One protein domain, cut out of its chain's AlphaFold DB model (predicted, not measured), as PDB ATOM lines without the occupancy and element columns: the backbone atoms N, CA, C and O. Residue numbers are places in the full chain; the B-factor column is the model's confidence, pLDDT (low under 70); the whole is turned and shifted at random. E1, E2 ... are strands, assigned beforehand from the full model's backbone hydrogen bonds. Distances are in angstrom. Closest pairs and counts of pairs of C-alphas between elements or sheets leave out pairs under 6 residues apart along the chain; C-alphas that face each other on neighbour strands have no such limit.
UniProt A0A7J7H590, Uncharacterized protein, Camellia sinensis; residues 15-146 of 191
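Overview. This is residues 15 to 146 of the 191 residues of an uncharacterized protein of Camellia sinensis (UniProt A0A7J7H590). Two strongly twisted sheets of four strands each form a sandwich, only partly face to face and with their strands crossed; the edge strands E1 and E5 come near each other along one side. The long link from E4 to E5 lies toward one end of the sandwich, and a tail after E8, residues 123 to 146, also lies at that end. The printed part has 132 residues with no named helix and eight named strands, E1 to E8 in chain order; the sheets, both antiparallel, run E1 E2 E3 E4 and E5 E6 E7 E8. The class is all strand, although only 53 residues are in named elements, under half. The whole is compact, with a radius of gyration of the C-alphas of 15.3 A, yet elongated, spanning 50 by 27 by 26 A.

Along the chain. E1, residues 15 to 21, begins with C-alpha 15 at (169.473, 141.653, 157.615) and is 17.0 A long. E2, residues 24 to 30, and E3, residues 37 to 43, are each 20.1 A long. E4, residues 50 to 57, is 19.8 A long and bends by 56 degrees at residue 53. E5, residues 84 to 89, begins with C-alpha 84 at (176.854, 136.779, 150.918) and measures 14.6 A. E6, residues 98 to 103, measures 15.6 A; E7, residues 106 to 111, 16.7 A. E8, residues 117 to 122, measures 14.2 A and ends with C-alpha 122 at (186.871, 128.202, 143.736).

Arrangement. E1 to E4 form a meander, each strand the antiparallel neighbour of the one before, and E5 to E8 form another. In the hairpin E1 and E2, N 19 and O 26 are 3.1 A apart, within hydrogen-bond range. In the hairpin E2 and E3, N 41 and O 27 are 2.8 A apart; in E3 and E4, N 40 and O 54 are 2.8 A apart. In the second sheet, N 86 and O 100 of E5 and E6 are 2.9 A apart, N 101 and O 108 of E6 and E7 2.9 A, and N 109 and O 118 of E7 and E8 2.8 A. The facing parts of the two sheets are 10.3 A centre to centre, their best planes 22 degrees apart and their strands at 55 degrees. The closest C-alphas of E1 and E5, those of Tyr 17 and Ile 85, are 6.6 A apart. E2 and E5 are only just apart, at 8.0 A; E4 and E8 are apart.

Size, cuts and confidence. The C-alphas of Asp 46 and Asp 128, the two farthest apart, are 51.2 A from each other. The printed part has no cut. The link from E4 to E5, with 26 residues, is long. Mean pLDDT of the printed part is 78.9, and residues 123 to 146 are under 70.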
ATOM      1  N   LEU A  15     169.041 142.883 156.972       78.19
ATOM      2  CA  LEU A  15     169.473 141.653 157.615       78.19
ATOM      3  C   LEU A  15     170.297 140.820 156.621       78.19
ATOM      4  O   LEU A  15     169.791 140.442 155.567       78.19
ATOM      5  N   ARG A  16     171.564 140.549 156.942       82.62
ATOM      6  CA  ARG A  16     172.474 139.740 156.105       82.62
ATOM      7  C   ARG A  16     172.927 138.443 156.772       82.62
ATOM      8  O   ARG A  16     173.412 137.559 156.076       82.62
ATOM      9  N   TYR A  17     172.766 138.315 158.090       83.25
ATOM     10  CA  TYR A  17     173.025 137.081 158.835       83.25
ATOM     11  C   TYR A  17     172.241 137.077 160.153       83.25
ATOM     12  O   TYR A  17     172.213 138.090 160.852       83.25
ATOM     13  N   PHE A  18     171.640 135.939 160.506       84.69
ATOM     14  CA  PHE A  18     171.037 135.680 161.819       84.69
ATOM     15  C   PHE A  18     171.124 134.180 162.113       84.69
ATOM     16  O   PHE A  18     170.348 133.395 161.565       84.69
ATOM     17  N   ARG A  19     172.127 133.759 162.891       84.38
ATOM     18  CA  ARG A  19     172.411 132.336 163.159       84.38
ATOM     19  C   ARG A  19     173.334 132.185 164.371       84.38
ATOM     20  O   ARG A  19     174.131 133.067 164.678       84.38
ATOM     21  N   GLU A  20     173.215 131.050 165.045       84.44
ATOM     22  CA  GLU A  20     174.001 130.661 166.217       84.44
ATOM     23  C   GLU A  20     175.372 130.062 165.845       84.44
ATOM     24  O   GLU A  20     175.510 129.381 164.825       84.44
ATOM     25  N   SER A  21     176.392 130.306 166.674       82.12
ATOM     26  CA  SER A  21     177.743 129.751 166.534       82.12
ATOM     27  C   SER A  21     178.381 129.523 167.915       82.12
ATOM     28  O   SER A  21     178.667 130.479 168.634       82.12
ATOM     29  N   ARG A  22     178.598 128.246 168.279       84.50
ATOM     30  CA  ARG A  22     179.049 127.774 169.613       84.50
ATOM     31  C   ARG A  22     178.179 128.280 170.783       84.50
ATOM     32  O   ARG A  22     178.720 128.791 171.750       84.50
ATOM     33  N   ASP A  23     176.854 128.160 170.694       86.69
ATOM     34  CA  ASP A  23     175.885 128.580 171.734       86.69
ATOM     35  C   ASP A  23     175.803 130.112 171.962       86.69
ATOM     36  O   ASP A  23     175.270 130.593 172.963       86.69
ATOM     37  N   HIS A  24     176.331 130.899 171.017       88.12
ATOM     38  CA  HIS A  24     176.201 132.356 170.954       88.12
ATOM     39  C   HIS A  24     175.413 132.745 169.687       88.12
ATOM     40  O   HIS A  24     175.750 132.301 168.588       88.12
ATOM     41  N   LEU A  25     174.366 133.568 169.817       91.06
ATOM     42  CA  LEU A  25     173.525 134.014 168.695       91.06
ATOM     43  C   LEU A  25     174.078 135.300 168.062       91.06
ATOM     44  O   LEU A  25     174.196 136.320 168.744       91.06
ATOM     45  N   HIS A  26     174.352 135.270 166.753       91.31
ATOM     46  CA  HIS A  26     174.914 136.400 166.004       91.31
ATOM     47  C   HIS A  26     173.937 137.011 165.002       91.31
ATOM     48  O   HIS A  26     173.157 136.310 164.355       91.31
ATOM     49  N   LEU A  27     174.048 138.328 164.839       90.88
ATOM     50  CA  LEU A  27     173.246 139.166 163.951       90.88
ATOM     51  C   LEU A  27     174.167 140.095 163.150       90.88
ATOM     52  O   LEU A  27     175.055 140.733 163.713       90.88
ATOM     53  N   ILE A  28     173.944 140.196 161.839       91.06
ATOM     54  CA  ILE A  28     174.637 141.152 160.966       91.06
ATOM     55  C   ILE A  28     173.598 141.931 160.166       91.06
ATOM     56  O   ILE A  28     172.821 141.356 159.398       91.06
ATOM     57  N   GLU A  29     173.628 143.251 160.330       87.69
ATOM     58  CA  GLU A  29     172.833 144.218 159.578       87.69
ATOM     59  C   GLU A  29     173.781 145.185 158.861       87.69
ATOM     60  O   GLU A  29     174.780 145.625 159.437       87.69
ATOM     61  N   ILE A  30     173.480 145.502 157.600       85.81
ATOM     62  CA  ILE A  30     174.265 146.431 156.774       85.81
ATOM     63  C   ILE A  30     173.397 147.643 156.425       85.81
ATOM     64  O   ILE A  30     172.223 147.491 156.086       85.81
ATOM     65  N   TYR A  31     173.978 148.841 156.496       81.44
ATOM     66  CA  TYR A  31     173.267 150.113 156.370       81.44
ATOM     67  C   TYR A  31     173.981 151.068 155.404       81.44
ATOM     68  O   TYR A  31     175.209 151.085 155.331       81.44
ATOM     69  N   GLY A  32     173.211 151.899 154.694       77.25
ATOM     70  CA  GLY A  32     173.747 152.896 153.761       77.25
ATOM     71  C   GLY A  32     174.472 152.303 152.535       77.25
ATOM     72  O   GLY A  32     174.370 151.102 152.276       77.25
ATOM     73  N   PRO A  33     175.181 153.141 151.753       73.25
ATOM     74  CA  PRO A  33     175.865 152.716 150.527       73.25
ATOM     75  C   PRO A  33     177.195 151.987 150.771       73.25
ATOM     76  O   PRO A  33     177.606 151.185 149.939       73.25
ATOM     77  N   ARG A  34     177.876 152.209 151.907       78.31
ATOM     78  CA  ARG A  34     179.185 151.586 152.187       78.31
ATOM     79  C   ARG A  34     179.034 150.168 152.746       78.31
ATOM     80  O   ARG A  34     179.367 149.890 153.895       78.31
ATOM     81  N   THR A  35     178.528 149.261 151.916       86.12
ATOM     82  CA  THR A  35     178.194 147.882 152.308       86.12
ATOM     83  C   THR A  35     179.399 147.009 152.677       86.12
ATOM     84  O   THR A  35     179.223 145.947 153.268       86.12
ATOM     85  N   THR A  36     180.622 147.469 152.408       89.88
ATOM     86  CA  THR A  36     181.902 146.866 152.820       89.88
ATOM     87  C   THR A  36     182.231 147.004 154.309       89.88
ATOM     88  O   THR A  36     183.168 146.354 154.777       89.88
ATOM     89  N   GLN A  37     181.504 147.834 155.067       91.88
ATOM     90  CA  GLN A  37     181.776 148.085 156.486       91.88
ATOM     91  C   GLN A  37     180.530 147.833 157.339       91.88
ATOM     92  O   GLN A  37     179.498 148.472 157.154       91.88
ATOM     93  N   PHE A  38     180.618 146.889 158.281       91.50
ATOM     94  CA  PHE A  38     179.475 146.469 159.099       91.50
ATOM     95  C   PHE A  38     179.887 145.868 160.449       91.50
ATOM     96  O   PHE A  38     181.020 145.430 160.650       91.50
ATOM     97  N   ASN A  39     178.945 145.838 161.391       92.31
ATOM     98  CA  ASN A  39     179.133 145.225 162.705       92.31
ATOM     99  C   ASN A  39     178.601 143.788 162.711       92.31
ATOM    100  O   ASN A  39     177.549 143.507 162.135       92.31
ATOM    101  N   VAL A  40     179.279 142.909 163.447       92.94
ATOM    102  CA  VAL A  40     178.682 141.673 163.955       92.94
ATOM    103  C   VAL A  40     178.211 141.929 165.378       92.94
ATOM    104  O   VAL A  40     179.017 142.230 166.264       92.94
ATOM    105  N   TYR A  41     176.909 141.788 165.587       93.19
ATOM    106  CA  TYR A  41     176.288 141.822 166.900       93.19
ATOM    107  C   TYR A  41     176.192 140.416 167.486       93.19
ATOM    108  O   TYR A  41     175.958 139.442 166.767       93.19
ATOM    109  N   GLU A  42     176.323 140.327 168.801       93.88
ATOM    110  CA  GLU A  42     176.078 139.131 169.595       93.88
ATOM    111  C   GLU A  42     175.000 139.414 170.646       93.88
ATOM    112  O   GLU A  42     174.940 140.512 171.203       93.88
ATOM    113  N   MET A  43     174.124 138.437 170.871       93.50
ATOM    114  CA  MET A  43     173.078 138.493 171.891       93.50
ATOM    115  C   MET A  43     173.666 138.248 173.286       93.50
ATOM    116  O   MET A  43     174.411 137.290 173.497       93.50
ATOM    117  N   GLU A  44     173.284 139.070 174.259       92.75
ATOM    118  CA  GLU A  44     173.626 138.857 175.669       92.75
ATOM    119  C   GLU A  44     172.957 137.579 176.211       92.75
ATOM    120  O   GLU A  44     171.849 137.219 175.816       92.75
ATOM    121  N   ARG A  45     173.613 136.860 177.134       89.44
ATOM    122  CA  ARG A  45     173.158 135.529 177.608       89.44
ATOM    123  C   ARG A  45     171.832 135.535 178.386       89.44
ATOM    124  O   ARG A  45     171.266 134.473 178.632       89.44
ATOM    125  N   ASP A  46     171.351 136.708 178.782       90.69
ATOM    126  CA  ASP A  46     170.038 136.945 179.394       90.69
ATOM    127  C   ASP A  46     168.958 137.371 178.374       90.69
ATOM    128  O   ASP A  46     167.782 137.497 178.719       90.69
ATOM    129  N   TYR A  47     169.341 137.511 177.101       85.62
ATOM    130  CA  TYR A  47     168.523 137.903 175.956       85.62
ATOM    131  C   TYR A  47     167.928 139.324 176.028       85.62
ATOM    132  O   TYR A  47     166.936 139.614 175.332       85.62
ATOM    133  N   TYR A  48     168.519 140.210 176.847       87.38
ATOM    134  CA  TYR A  48     168.073 141.598 177.015       87.38
ATOM    135  C   TYR A  48     168.749 142.603 176.077       87.38
ATOM    136  O   TYR A  48     168.076 143.550 175.663       87.38
ATOM    137  N   GLY A  49     170.011 142.405 175.691       90.50
ATOM    138  CA  GLY A  49     170.740 143.324 174.813       90.50
ATOM    139  C   GLY A  49     171.522 142.651 173.685       90.50
ATOM    140  O   GLY A  49     171.664 141.433 173.614       90.50
ATOM    141  N   TRP A  50     172.027 143.494 172.782       93.31
ATOM    142  CA  TRP A  50     172.967 143.127 171.725       93.31
ATOM    143  C   TRP A  50     174.219 143.989 171.864       93.31
ATOM    144  O   TRP A  50     174.110 145.215 171.933       93.31
ATOM    145  N   PHE A  51     175.397 143.377 171.808       92.56
ATOM    146  CA  PHE A  51     176.679 144.084 171.811       92.56
ATOM    147  C   PHE A  51     177.453 143.829 170.515       92.56
ATOM    148  O   PHE A  51     177.249 142.822 169.842       92.56
ATOM    149  N   VAL A  52     178.330 144.759 170.125       92.75
ATOM    150  CA  VAL A  52     179.192 144.589 168.944       92.75
ATOM    151  C   VAL A  52     180.391 143.732 169.336       92.75
ATOM    152  O   VAL A  52     181.300 144.230 169.997       92.75
ATOM    153  N   GLN A  53     180.394 142.470 168.908       92.94
ATOM    154  CA  GLN A  53     181.507 141.539 169.114       92.94
ATOM    155  C   GLN A  53     182.631 141.791 168.093       92.94
ATOM    156  O   GLN A  53     183.798 141.849 168.466       92.94
ATOM    157  N   TYR A  54     182.296 142.008 166.812       93.25
ATOM    158  CA  TYR A  54     183.290 142.260 165.756       93.25
ATOM    159  C   TYR A  54     182.916 143.456 164.872       93.25
ATOM    160  O   TYR A  54     181.739 143.720 164.621       93.25
ATOM    161  N   ARG A  55     183.929 144.156 164.347       92.88
ATOM    162  CA  ARG A  55     183.779 145.215 163.332       92.88
ATOM    163  C   ARG A  55     184.478 144.781 162.048       92.88
ATOM    164  O   ARG A  55     185.691 144.583 162.045       92.88
ATOM    165  N   VAL A  56     183.709 144.614 160.982       93.75
ATOM    166  CA  VAL A  56     184.160 144.067 159.699       93.75
ATOM    167  C   VAL A  56     184.418 145.200 158.718       93.75
ATOM    168  O   VAL A  56     183.651 146.159 158.644       93.75
ATOM    169  N   ASP A  57     185.521 145.082 157.984       93.88
ATOM    170  CA  ASP A  57     186.016 146.100 157.067       93.88
ATOM    171  C   ASP A  57     186.650 145.410 155.853       93.88
ATOM    172  O   ASP A  57     187.851 145.146 155.820       93.88
ATOM    173  N   ILE A  58     185.808 145.055 154.879       92.69
ATOM    174  CA  ILE A  58     186.201 144.360 153.640       92.69
ATOM    175  C   ILE A  58     186.419 145.332 152.469       92.69
ATOM    176  O   ILE A  58     186.466 144.924 151.314       92.69
ATOM    177  N   ASP A  59     186.597 146.627 152.753       91.38
ATOM    178  CA  ASP A  59     186.807 147.691 151.754       91.38
ATOM    179  C   ASP A  59     188.106 147.485 150.940       91.38
ATOM    180  O   ASP A  59     188.228 147.933 149.803       91.38
ATOM    181  N   ALA A  60     189.072 146.745 151.502       91.00
ATOM    182  CA  ALA A  60     190.311 146.359 150.829       91.00
ATOM    183  C   ALA A  60     190.198 145.068 149.990       91.00
ATOM    184  O   ALA A  60     191.019 144.857 149.094       91.00
ATOM    185  N   THR A  61     189.208 144.209 150.249       89.88
ATOM    186  CA  THR A  61     189.061 142.878 149.626       89.88
ATOM    187  C   THR A  61     188.889 142.910 148.092       89.88
ATOM    188  O   THR A  61     189.528 142.087 147.430       89.88
ATOM    189  N   PRO A  62     188.165 143.875 147.483       89.50
ATOM    190  CA  PRO A  62     188.048 143.993 146.023       89.50
ATOM    191  C   PRO A  62     189.373 144.210 145.270       89.50
ATOM    192  O   PRO A  62     189.434 143.973 144.068       89.50
ATOM    193  N   ASN A  63     190.450 144.627 145.952       91.12
ATOM    194  CA  ASN A  63     191.779 144.765 145.335       91.12
ATOM    195  C   ASN A  63     192.459 143.411 145.066       91.12
ATOM    196  O   ASN A  63     193.383 143.344 144.259       91.12
ATOM    197  N   ALA A  64     192.030 142.348 145.756       90.19
ATOM    198  CA  ALA A  64     192.500 140.976 145.551       90.19
ATOM    199  C   ALA A  64     191.453 140.088 144.860       90.19
ATOM    200  O   ALA A  64     191.825 139.142 144.171       90.19
ATOM    201  N   PHE A  65     190.166 140.411 145.027       89.25
ATOM    202  CA  PHE A  65     189.035 139.714 144.418       89.25
ATOM    203  C   PHE A  65     188.146 140.714 143.666       89.25
ATOM    204  O   PHE A  65     187.078 141.114 144.139       89.25
ATOM    205  N   SER A  66     188.609 141.168 142.500       89.25
ATOM    206  CA  SER A  66     187.882 142.133 141.664       89.25
ATOM    207  C   SER A  66     186.555 141.582 141.130       89.25
ATOM    208  O   SER A  66     185.672 142.359 140.771       89.25
ATOM    209  N   GLU A  67     186.369 140.260 141.165       85.06
ATOM    210  CA  GLU A  67     185.116 139.553 140.887       85.06
ATOM    211  C   GLU A  67     183.964 139.996 141.812       85.06
ATOM    212  O   GLU A  67     182.798 139.855 141.454       85.06
ATOM    213  N   MET A  68     184.264 140.584 142.979       85.88
ATOM    214  CA  MET A  68     183.266 141.186 143.875       85.88
ATOM    215  C   MET A  68     182.600 142.448 143.308       85.88
ATOM    216  O   MET A  68     181.556 142.852 143.819       85.88
ATOM    217  N   ILE A  69     183.197 143.109 142.312       87.25
ATOM    218  CA  ILE A  69     182.760 144.425 141.835       87.25
ATOM    219  C   ILE A  69     181.724 144.264 140.721       87.25
ATOM    220  O   ILE A  69     182.028 143.777 139.631       87.25
ATOM    221  N   HIS A  70     180.503 144.746 140.950       83.50
ATOM    222  CA  HIS A  70     179.469 144.835 139.923       83.50
ATOM    223  C   HIS A  70     179.732 146.045 139.007       83.50
ATOM    224  O   HIS A  70     179.100 147.091 139.123       83.50
ATOM    225  N   SER A  71     180.699 145.913 138.095       78.75
ATOM    226  CA  SER A  71     181.312 147.014 137.325       78.75
ATOM    227  C   SER A  71     180.379 147.844 136.426       78.75
ATOM    228  O   SER A  71     180.795 148.891 135.929       78.75
ATOM    229  N   SER A  72     179.133 147.410 136.221       80.94
ATOM    230  CA  SER A  72     178.069 148.152 135.528       80.94
ATOM    231  C   SER A  72     177.170 149.001 136.446       80.94
ATOM    232  O   SER A  72     176.313 149.722 135.937       80.94
ATOM    233  N   LEU A  73     177.352 148.939 137.772       80.88
ATOM    234  CA  LEU A  73     176.697 149.815 138.751       80.88
ATOM    235  C   LEU A  73     177.605 150.988 139.151       80.88
ATOM    236  O   LEU A  73     178.830 150.928 139.029       80.88
ATOM    237  N   ASP A  74     176.994 152.056 139.663       84.31
ATOM    238  CA  ASP A  74     177.722 153.168 140.277       84.31
ATOM    239  C   ASP A  74     178.314 152.747 141.644       84.31
ATOM    240  O   ASP A  74     177.655 151.998 142.369       84.31
ATOM    241  N   PRO A  75     179.505 153.231 142.054       82.75
ATOM    242  CA  PRO A  75     180.094 152.926 143.365       82.75
ATOM    243  C   PRO A  75     179.271 153.357 144.591       82.75
ATOM    244  O   PRO A  75     179.601 152.963 145.709       82.75
ATOM    245  N   SER A  76     178.231 154.178 144.414       81.88
ATOM    246  CA  SER A  76     177.252 154.503 145.458       81.88
ATOM    247  C   SER A  76     176.046 153.552 145.506       81.88
ATOM    248  O   SER A  76     175.245 153.650 146.440       81.88
ATOM    249  N   ASP A  77     175.913 152.617 144.554       82.88
ATOM    250  CA  ASP A  77     174.865 151.599 144.591       82.88
ATOM    251  C   ASP A  77     175.111 150.587 145.717       82.88
ATOM    252  O   ASP A  77     176.207 150.081 145.957       82.88
ATOM    253  N   LEU A  78     174.017 150.247 146.380       77.25
ATOM    254  CA  LEU A  78     173.918 149.342 147.514       77.25
ATOM    255  C   LEU A  78     174.340 147.898 147.156       77.25
ATOM    256  O   LEU A  78     174.638 147.103 148.051       77.25
ATOM    257  N   HIS A  79     174.369 147.567 145.863       78.25
ATOM    258  CA  HIS A  79     174.725 146.264 145.300       78.25
ATOM    259  C   HIS A  79     176.051 146.279 144.521       78.25
ATOM    260  O   HIS A  79     176.427 145.258 143.947       78.25
ATOM    261  N   TYR A  80     176.785 147.402 144.526       84.62
ATOM    262  CA  TYR A  80     178.079 147.535 143.844       84.62
ATOM    263  C   TYR A  80     179.097 146.461 144.270       84.62
ATOM    264  O   TYR A  80     179.887 145.988 143.449       84.62
ATOM    265  N   TYR A  81     179.036 146.025 145.533       87.00
ATOM    266  CA  TYR A  81     179.821 144.908 146.059       87.00
ATOM    267  C   TYR A  81     178.964 143.654 146.267       87.00
ATOM    268  O   TYR A  81     178.069 143.609 147.115       87.00
ATOM    269  N   GLN A  82     179.290 142.603 145.517       85.25
ATOM    270  CA  GLN A  82     178.609 141.314 145.532       85.25
ATOM    271  C   GLN A  82     179.249 140.360 146.548       85.25
ATOM    272  O   GLN A  82     180.331 139.823 146.317       85.25
ATOM    273  N   PHE A  83     178.563 140.117 147.668       85.00
ATOM    274  CA  PHE A  83     178.940 139.081 148.635       85.00
ATOM    275  C   PHE A  83     177.755 138.617 149.494       85.00
ATOM    276  O   PHE A  83     176.840 139.390 149.790       85.00
ATOM    277  N   VAL A  84     177.804 137.366 149.957       83.81
ATOM    278  CA  VAL A  84     176.854 136.779 150.918       83.81
ATOM    279  C   VAL A  84     177.610 136.093 152.053       83.81
ATOM    280  O   VAL A  84     178.619 135.424 151.835       83.81
ATOM    281  N   ILE A  85     177.125 136.270 153.282       84.25
ATOM    282  CA  ILE A  85     177.749 135.736 154.495       84.25
ATOM    283  C   ILE A  85     177.235 134.310 154.719       84.25
ATOM    284  O   ILE A  85     176.102 134.119 155.155       84.25
ATOM    285  N   LEU A  86     178.061 133.303 154.420       82.06
ATOM    286  CA  LEU A  86     177.690 131.889 154.580       82.06
ATOM    287  C   LEU A  86     177.737 131.426 156.043       82.06
ATOM    288  O   LEU A  86     177.037 130.489 156.422       82.06
ATOM    289  N   GLY A  87     178.587 132.043 156.865       83.75
ATOM    290  CA  GLY A  87     178.798 131.610 158.242       83.75
ATOM    291  C   GLY A  87     179.738 132.510 159.032       83.75
ATOM    292  O   GLY A  87     180.694 133.058 158.485       83.75
ATOM    293  N   LEU A  88     179.493 132.592 160.339       88.12
ATOM    294  CA  LEU A  88     180.471 133.027 161.331       88.12
ATOM    295  C   LEU A  88     181.018 131.793 162.045       88.12
ATOM    296  O   LEU A  88     180.270 131.053 162.690       88.12
ATOM    297  N   ILE A  89     182.324 131.574 161.939       86.31
ATOM    298  CA  ILE A  89     183.026 130.480 162.606       86.31
ATOM    299  C   ILE A  89     183.748 131.058 163.819       86.31
ATOM    300  O   ILE A  89     184.753 131.754 163.670       86.31
ATOM    301  N   ARG A  90     183.233 130.766 165.019       83.94
ATOM    302  CA  ARG A  90     183.998 130.968 166.252       83.94
ATOM    303  C   ARG A  90     185.058 129.886 166.388       83.94
ATOM    304  O   ARG A  90     184.746 128.707 166.186       83.94
ATOM    305  N   GLU A  91     186.246 130.271 166.828       83.62
ATOM    306  CA  GLU A  91     187.238 129.340 167.367       83.62
ATOM    307  C   GLU A  91     187.296 129.401 168.905       83.62
ATOM    308  O   GLU A  91     186.392 129.951 169.531       83.62
ATOM    309  N   GLU A  92     188.267 128.730 169.534       79.62
ATOM    310  CA  GLU A  92     188.440 128.774 171.001       79.62
ATOM    311  C   GLU A  92     189.116 130.063 171.475       79.62
ATOM    312  O   GLU A  92     188.833 130.541 172.570       79.62
ATOM    313  N   ASN A  93     189.975 130.636 170.629       80.75
ATOM    314  CA  ASN A  93     190.392 132.022 170.743       80.75
ATOM    315  C   ASN A  93     189.522 132.873 169.804       80.75
ATOM    316  O   ASN A  93     189.375 132.542 168.624       80.75
ATOM    317  N   ASP A  94     188.986 133.984 170.305       78.62
ATOM    318  CA  ASP A  94     188.232 134.934 169.486       78.62
ATOM    319  C   ASP A  94     189.120 135.567 168.396       78.62
ATOM    320  O   ASP A  94     188.621 135.821 167.301       78.62
ATOM    321  N   ASP A  95     190.437 135.695 168.624       81.62
ATOM    322  CA  ASP A  95     191.408 136.167 167.616       81.62
ATOM    323  C   ASP A  95     191.427 135.303 166.339       81.62
ATOM    324  O   ASP A  95     191.662 135.801 165.239       81.62
ATOM    325  N   GLU A  96     191.179 133.997 166.476       84.25
ATOM    326  CA  GLU A  96     191.192 133.023 165.373       84.25
ATOM    327  C   GLU A  96     189.822 132.900 164.681       84.25
ATOM    328  O   GLU A  96     189.682 132.185 163.687       84.25
ATOM    329  N   SER A  97     188.798 133.604 165.175       88.62
ATOM    330  CA  SER A  97     187.448 133.565 164.607       88.62
ATOM    331  C   SER A  97     187.370 134.292 163.256       88.62
ATOM    332  O   SER A  97     188.084 135.263 162.991       88.62
ATOM    333  N   PHE A  98     186.479 133.827 162.374       92.06
ATOM    334  CA  PHE A  98     186.382 134.342 161.004       92.06
ATOM    335  C   PHE A  98     184.967 134.292 160.411       92.06
ATOM    336  O   PHE A  98     184.147 133.438 160.756       92.06
ATOM    337  N   LEU A  99     184.702 135.183 159.451       92.25
ATOM    338  CA  LEU A  99     183.577 135.053 158.521       92.25
ATOM    339  C   LEU A  99     183.956 134.173 157.333       92.25
ATOM    340  O   LEU A  99     185.087 134.214 156.850       92.25
ATOM    341  N   VAL A 100     182.969 133.447 156.811       88.31
ATOM    342  CA  VAL A 100     182.998 132.833 155.481       88.31
ATOM    343  C   VAL A 100     182.086 133.642 154.564       88.31
ATOM    344  O   VAL A 100     180.892 133.789 154.838       88.31
ATOM    345  N   LEU A 101     182.649 134.152 153.470       89.38
ATOM    346  CA  LEU A 101     181.955 134.955 152.468       89.38
ATOM    347  C   LEU A 101     181.932 134.195 151.137       89.38
ATOM    348  O   LEU A 101     182.972 133.760 150.644       89.38
ATOM    349  N   HIS A 102     180.749 134.059 150.545       82.75
ATOM    350  CA  HIS A 102     180.602 133.732 149.132       82.75
ATOM    351  C   HIS A 102     180.668 135.024 148.320       82.75
ATOM    352  O   HIS A 102     179.978 135.992 148.644       82.75
ATOM    353  N   ILE A 103     181.463 135.017 147.259       83.94
ATOM    354  CA  ILE A 103     181.613 136.098 146.281       83.94
ATOM    355  C   ILE A 103     181.448 135.497 144.870       83.94
ATOM    356  O   ILE A 103     181.470 134.270 144.739       83.94
ATOM    357  N   PRO A 104     181.254 136.287 143.801       81.06
ATOM    358  CA  PRO A 104     181.100 135.737 142.456       81.06
ATOM    359  C   PRO A 104     182.229 134.763 142.089       81.06
ATOM    360  O   PRO A 104     183.411 135.086 142.175       81.06
ATOM    361  N   CYS A 105     181.834 133.541 141.724       77.44
ATOM    362  CA  CYS A 105     182.710 132.424 141.369       77.44
ATOM    363  C   CYS A 105     183.748 131.966 142.453       77.44
ATOM    364  O   CYS A 105     184.565 131.100 142.141       77.44
ATOM    365  N   LYS A 106     183.703 132.420 143.728       82.25
ATOM    366  CA  LYS A 106     184.651 132.022 144.815       82.25
ATOM    367  C   LYS A 106     184.056 131.997 146.239       82.25
ATOM    368  O   LYS A 106     183.109 132.712 146.558       82.25
ATOM    369  N   VAL A 107     184.674 131.233 147.148       83.50
ATOM    370  CA  VAL A 107     184.436 131.291 148.607       83.50
ATOM    371  C   VAL A 107     185.720 131.673 149.342       83.50
ATOM    372  O   VAL A 107     186.750 131.010 149.206       83.50
ATOM    373  N   ILE A 108     185.645 132.712 150.177       89.69
ATOM    374  CA  ILE A 108     186.771 133.254 150.950       89.69
ATOM    375  C   ILE A 108     186.471 133.241 152.457       89.69
ATOM    376  O   ILE A 108     185.314 133.287 152.880       89.69
ATOM    377  N   ARG A 109     187.518 133.220 153.288       92.50
ATOM    378  CA  ARG A 109     187.446 133.580 154.711       92.50
ATOM    379  C   ARG A 109     187.975 134.994 154.942       92.50
ATOM    380  O   ARG A 109     188.904 135.406 154.251       92.50
ATOM    381  N   TYR A 110     187.442 135.675 155.952       94.19
ATOM    382  CA  TYR A 110     187.953 136.935 156.506       94.19
ATOM    383  C   TYR A 110     188.139 136.766 158.023       94.19
ATOM    384  O   TYR A 110     187.159 136.496 158.720       94.19
ATOM    385  N   ASN A 111     189.368 136.878 158.531       92.94
ATOM    386  CA  ASN A 111     189.653 136.822 159.972       92.94
ATOM    387  C   ASN A 111     189.350 138.182 160.630       92.94
ATOM    388  O   ASN A 111     189.595 139.233 160.041       92.94
ATOM    389  N   PHE A 112     188.784 138.173 161.841       92.12
ATOM    390  CA  PHE A 112     188.353 139.412 162.504       92.12
ATOM    391  C   PHE A 112     189.499 140.258 163.083       92.12
ATOM    392  O   PHE A 112     189.351 141.476 163.167       92.12
ATOM    393  N   GLN A 113     190.602 139.624 163.487       90.19
ATOM    394  CA  GLN A 113     191.695 140.227 164.251       90.19
ATOM    395  C   GLN A 113     192.759 140.858 163.342       90.19
ATOM    396  O   GLN A 113     193.059 142.044 163.468       90.19
ATOM    397  N   ASP A 114     193.305 140.096 162.388       90.56
ATOM    398  CA  ASP A 114     194.318 140.596 161.445       90.56
ATOM    399  C   ASP A 114     193.713 141.262 160.193       90.56
ATOM    400  O   ASP A 114     194.432 141.887 159.410       90.56
ATOM    401  N   LYS A 115     192.384 141.157 160.022       91.38
ATOM    402  CA  LYS A 115     191.610 141.596 158.846       91.38
ATOM    403  C   LYS A 115     192.066 140.971 157.521       91.38
ATOM    404  O   LYS A 115     191.753 141.488 156.445       91.38
ATOM    405  N   SER A 116     192.805 139.865 157.572       92.00
ATOM    406  CA  SER A 116     193.249 139.149 156.383       92.00
ATOM    407  C   SER A 116     192.087 138.417 155.725       92.00
ATOM    408  O   SER A 116     191.184 137.877 156.372       92.00
ATOM    409  N   PHE A 117     192.146 138.356 154.399       92.06
ATOM    410  CA  PHE A 117     191.320 137.471 153.595       92.06
ATOM    411  C   PHE A 117     192.160 136.305 153.071       92.06
ATOM    412  O   PHE A 117     193.348 136.444 152.779       92.06
ATOM    413  N   ARG A 118     191.534 135.139 152.917       89.88
ATOM    414  CA  ARG A 118     192.138 133.985 152.242       89.88
ATOM    415  C   ARG A 118     191.066 133.209 151.489       89.88
ATOM    416  O   ARG A 118     190.005 132.930 152.037       89.88
ATOM    417  N   GLU A 119     191.369 132.825 150.260       89.69
ATOM    418  CA  GLU A 119     190.535 131.920 149.473       89.69
ATOM    419  C   GLU A 119     190.439 130.537 150.140       89.69
ATOM    420  O   GLU A 119     191.432 130.007 150.653       89.69
ATOM    421  N   LEU A 120     189.230 129.976 150.181       82.38
ATOM    422  CA  LEU A 120     188.978 128.617 150.658       82.38
ATOM    423  C   LEU A 120     188.768 127.659 149.483       82.38
ATOM    424  O   LEU A 120     189.373 126.589 149.467       82.38
ATOM    425  N   PHE A 121     187.917 128.045 148.527       77.38
ATOM    426  CA  PHE A 121     187.537 127.232 147.369       77.38
ATOM    427  C   PHE A 121     187.128 128.119 146.183       77.38
ATOM    428  O   PHE A 121     186.387 129.088 146.368       77.38
ATOM    429  N   ASP A 122     187.520 127.736 144.968       76.94
ATOM    430  CA  ASP A 122     186.871 128.202 143.736       76.94
ATOM    431  C   ASP A 122     185.458 127.609 143.607       76.94
ATOM    432  O   ASP A 122     185.213 126.456 143.979       76.94
ATOM    433  N   VAL A 123     184.532 128.366 143.014       65.19
ATOM    434  CA  VAL A 123     183.205 127.879 142.609       65.19
ATOM    435  C   VAL A 123     183.210 127.737 141.080       65.19
ATOM    436  O   VAL A 123     183.291 128.746 140.379       65.19
ATOM    437  N   PRO A 124     183.162 126.511 140.523       54.59
ATOM    438  CA  PRO A 124     183.499 126.280 139.122       54.59
ATOM    439  C   PRO A 124     182.520 126.946 138.143       54.59
ATOM    440  O   PRO A 124     181.321 126.659 138.136       54.59
ATOM    441  N   PHE A 125     183.079 127.788 137.273       47.97
ATOM    442  CA  PHE A 125     182.395 128.448 136.161       47.97
ATOM    443  C   PHE A 125     181.759 127.424 135.202       47.97
ATOM    444  O   PHE A 125     182.392 126.431 134.831       47.97
ATOM    445  N   ARG A 126     180.518 127.677 134.770       50.56
ATOM    446  CA  ARG A 126     179.773 126.835 133.822       50.56
ATOM    447  C   ARG A 126     179.390 127.653 132.581       50.56
ATOM    448  O   ARG A 126     178.539 128.523 132.715       50.56
ATOM    449  N   PRO A 127     179.983 127.389 131.400       43.28
ATOM    450  CA  PRO A 127     179.868 128.251 130.215       43.28
ATOM    451  C   PRO A 127     178.539 128.122 129.447       43.28
ATOM    452  O   PRO A 127     178.381 128.732 128.393       43.28
ATOM    453  N   ASP A 128     177.617 127.285 129.925       47.94
ATOM    454  CA  ASP A 128     176.205 127.248 129.534       47.94
ATOM    455  C   ASP A 128     175.345 128.282 130.293       47.94
ATOM    456  O   ASP A 128     174.224 128.567 129.874       47.94
ATOM    457  N   ASN A 129     175.906 128.885 131.347       42.41
ATOM    458  CA  ASN A 129     175.453 130.119 131.988       42.41
ATOM    459  C   ASN A 129     176.491 131.237 131.706       42.41
ATOM    460  O   ASN A 129     177.455 131.025 130.966       42.41
ATOM    461  N   GLU A 130     176.343 132.412 132.326       42.28
ATOM    462  CA  GLU A 130     177.443 133.379 132.475       42.28
ATOM    463  C   GLU A 130     178.451 132.893 133.562       42.28
ATOM    464  O   GLU A 130     178.885 131.742 133.515       42.28
ATOM    465  N   CYS A 131     178.845 133.678 134.580       40.72
ATOM    466  CA  CYS A 131     179.343 133.031 135.824       40.72
ATOM    467  C   CYS A 131     178.132 132.317 136.476       40.72
ATOM    468  O   CYS A 131     177.015 132.333 135.958       40.72
ATOM    469  N   PHE A 132     178.263 131.840 137.712       39.38
ATOM    470  CA  PHE A 132     177.142 132.061 138.634       39.38
ATOM    471  C   PHE A 132     177.067 133.559 139.010       39.38
ATOM    472  O   PHE A 132     177.085 133.925 140.184       39.38
ATOM    473  N   SER A 133     176.979 134.428 137.988       39.09
ATOM    474  CA  SER A 133     176.340 135.724 138.130       39.09
ATOM    475  C   SER A 133     174.879 135.404 138.375       39.09
ATOM    476  O   SER A 133     174.124 134.929 137.526       39.09
ATOM    477  N   PHE A 134     174.480 135.590 139.620       42.22
ATOM    478  CA  PHE A 134     173.086 135.519 139.987       42.22
ATOM    479  C   PHE A 134     172.490 136.881 139.653       42.22
ATOM    480  O   PHE A 134     172.197 137.693 140.522       42.22
ATOM    481  N   GLU A 135     172.332 137.084 138.348       36.62
ATOM    482  CA  GLU A 135     171.309 137.945 137.764       36.62
ATOM    483  C   GLU A 135     169.923 137.280 137.927       36.62
ATOM    484  O   GLU A 135     168.906 137.966 137.958       36.62
ATOM    485  N   GLY A 136     169.884 135.949 138.133       35.84
ATOM    486  CA  GLY A 136     168.696 135.152 138.487       35.84
ATOM    487  C   GLY A 136     168.544 134.837 139.986       35.84
ATOM    488  O   GLY A 136     167.600 135.327 140.605       35.84
ATOM    489  N   SER A 137     169.474 134.051 140.572       39.25
ATOM    490  CA  SER A 137     169.624 133.724 142.075       39.25
ATOM    491  C   SER A 137     170.996 135.450 144.151       39.25
ATOM    492  O   SER A 137     170.783 135.547 145.390       39.25
ATOM    493  N   LEU A 138     171.989 136.406 143.941       43.16
ATOM    494  CA  LEU A 138     172.418 137.603 144.657       43.16
ATOM    495  C   LEU A 138     171.455 138.780 144.388       43.16
ATOM    496  O   LEU A 138     171.744 139.896 144.809       43.16
ATOM    497  N   ASN A 139     170.297 138.573 143.739       38.88
ATOM    498  CA  ASN A 139     169.186 139.516 143.878       38.88
ATOM    499  C   ASN A 139     168.749 139.445 145.347       38.88
ATOM    500  O   ASN A 139     168.006 138.549 145.751       38.88
ATOM    501  N   PHE A 140     169.260 140.377 146.156       43.94
ATOM    502  CA  PHE A 140     169.196 140.362 147.623       43.94
ATOM    503  C   PHE A 140     167.774 140.408 148.218       43.94
ATOM    504  O   PHE A 140     167.622 140.339 149.434       43.94
ATOM    505  N   SER A 141     166.735 140.483 147.385       39.28
ATOM    506  CA  SER A 141     165.330 140.316 147.760       39.28
ATOM    507  C   SER A 141     164.889 138.854 147.935       39.28
ATOM    508  O   SER A 141     163.886 138.621 148.603       39.28
ATOM    509  N   GLY A 142     165.590 137.877 147.338       38.72
ATOM    510  CA  GLY A 142     165.102 136.491 147.217       38.72
ATOM    511  C   GLY A 142     165.788 135.430 148.085       38.72
ATOM    512  O   GLY A 142     165.208 134.370 148.315       38.72
ATOM    513  N   TRP A 143     167.004 135.662 148.593       42.69
ATOM    514  CA  TRP A 143     167.799 134.608 149.259       42.69
ATOM    515  C   TRP A 143     167.412 134.357 150.738       42.69
ATOM    516  O   TRP A 143     168.236 133.921 151.539       42.69
ATOM    517  N   PHE A 144     166.150 134.586 151.111       42.47
ATOM    518  CA  PHE A 144     165.626 134.187 152.423       42.47
ATOM    519  C   PHE A 144     165.223 132.702 152.479       42.47
ATOM    520  O   PHE A 144     165.260 132.124 153.559       42.47
ATOM    521  N   ASP A 145     164.903 132.060 151.345       38.31
ATOM    522  CA  ASP A 145     164.322 130.703 151.337       38.31
ATOM    523  C   ASP A 145     165.316 129.554 151.065       38.31
ATOM    524  O   ASP A 145     165.048 128.407 151.422       38.31
ATOM    525  N   ALA A 146     166.488 129.805 150.466       42.94
ATOM    526  CA  ALA A 146     167.421 128.741 150.051       42.94
ATOM    527  C   ALA A 146     168.325 128.205 151.191       42.94
ATOM    528  O   ALA A 146     169.537 128.025 151.019       42.94
TER     529      ALA A 146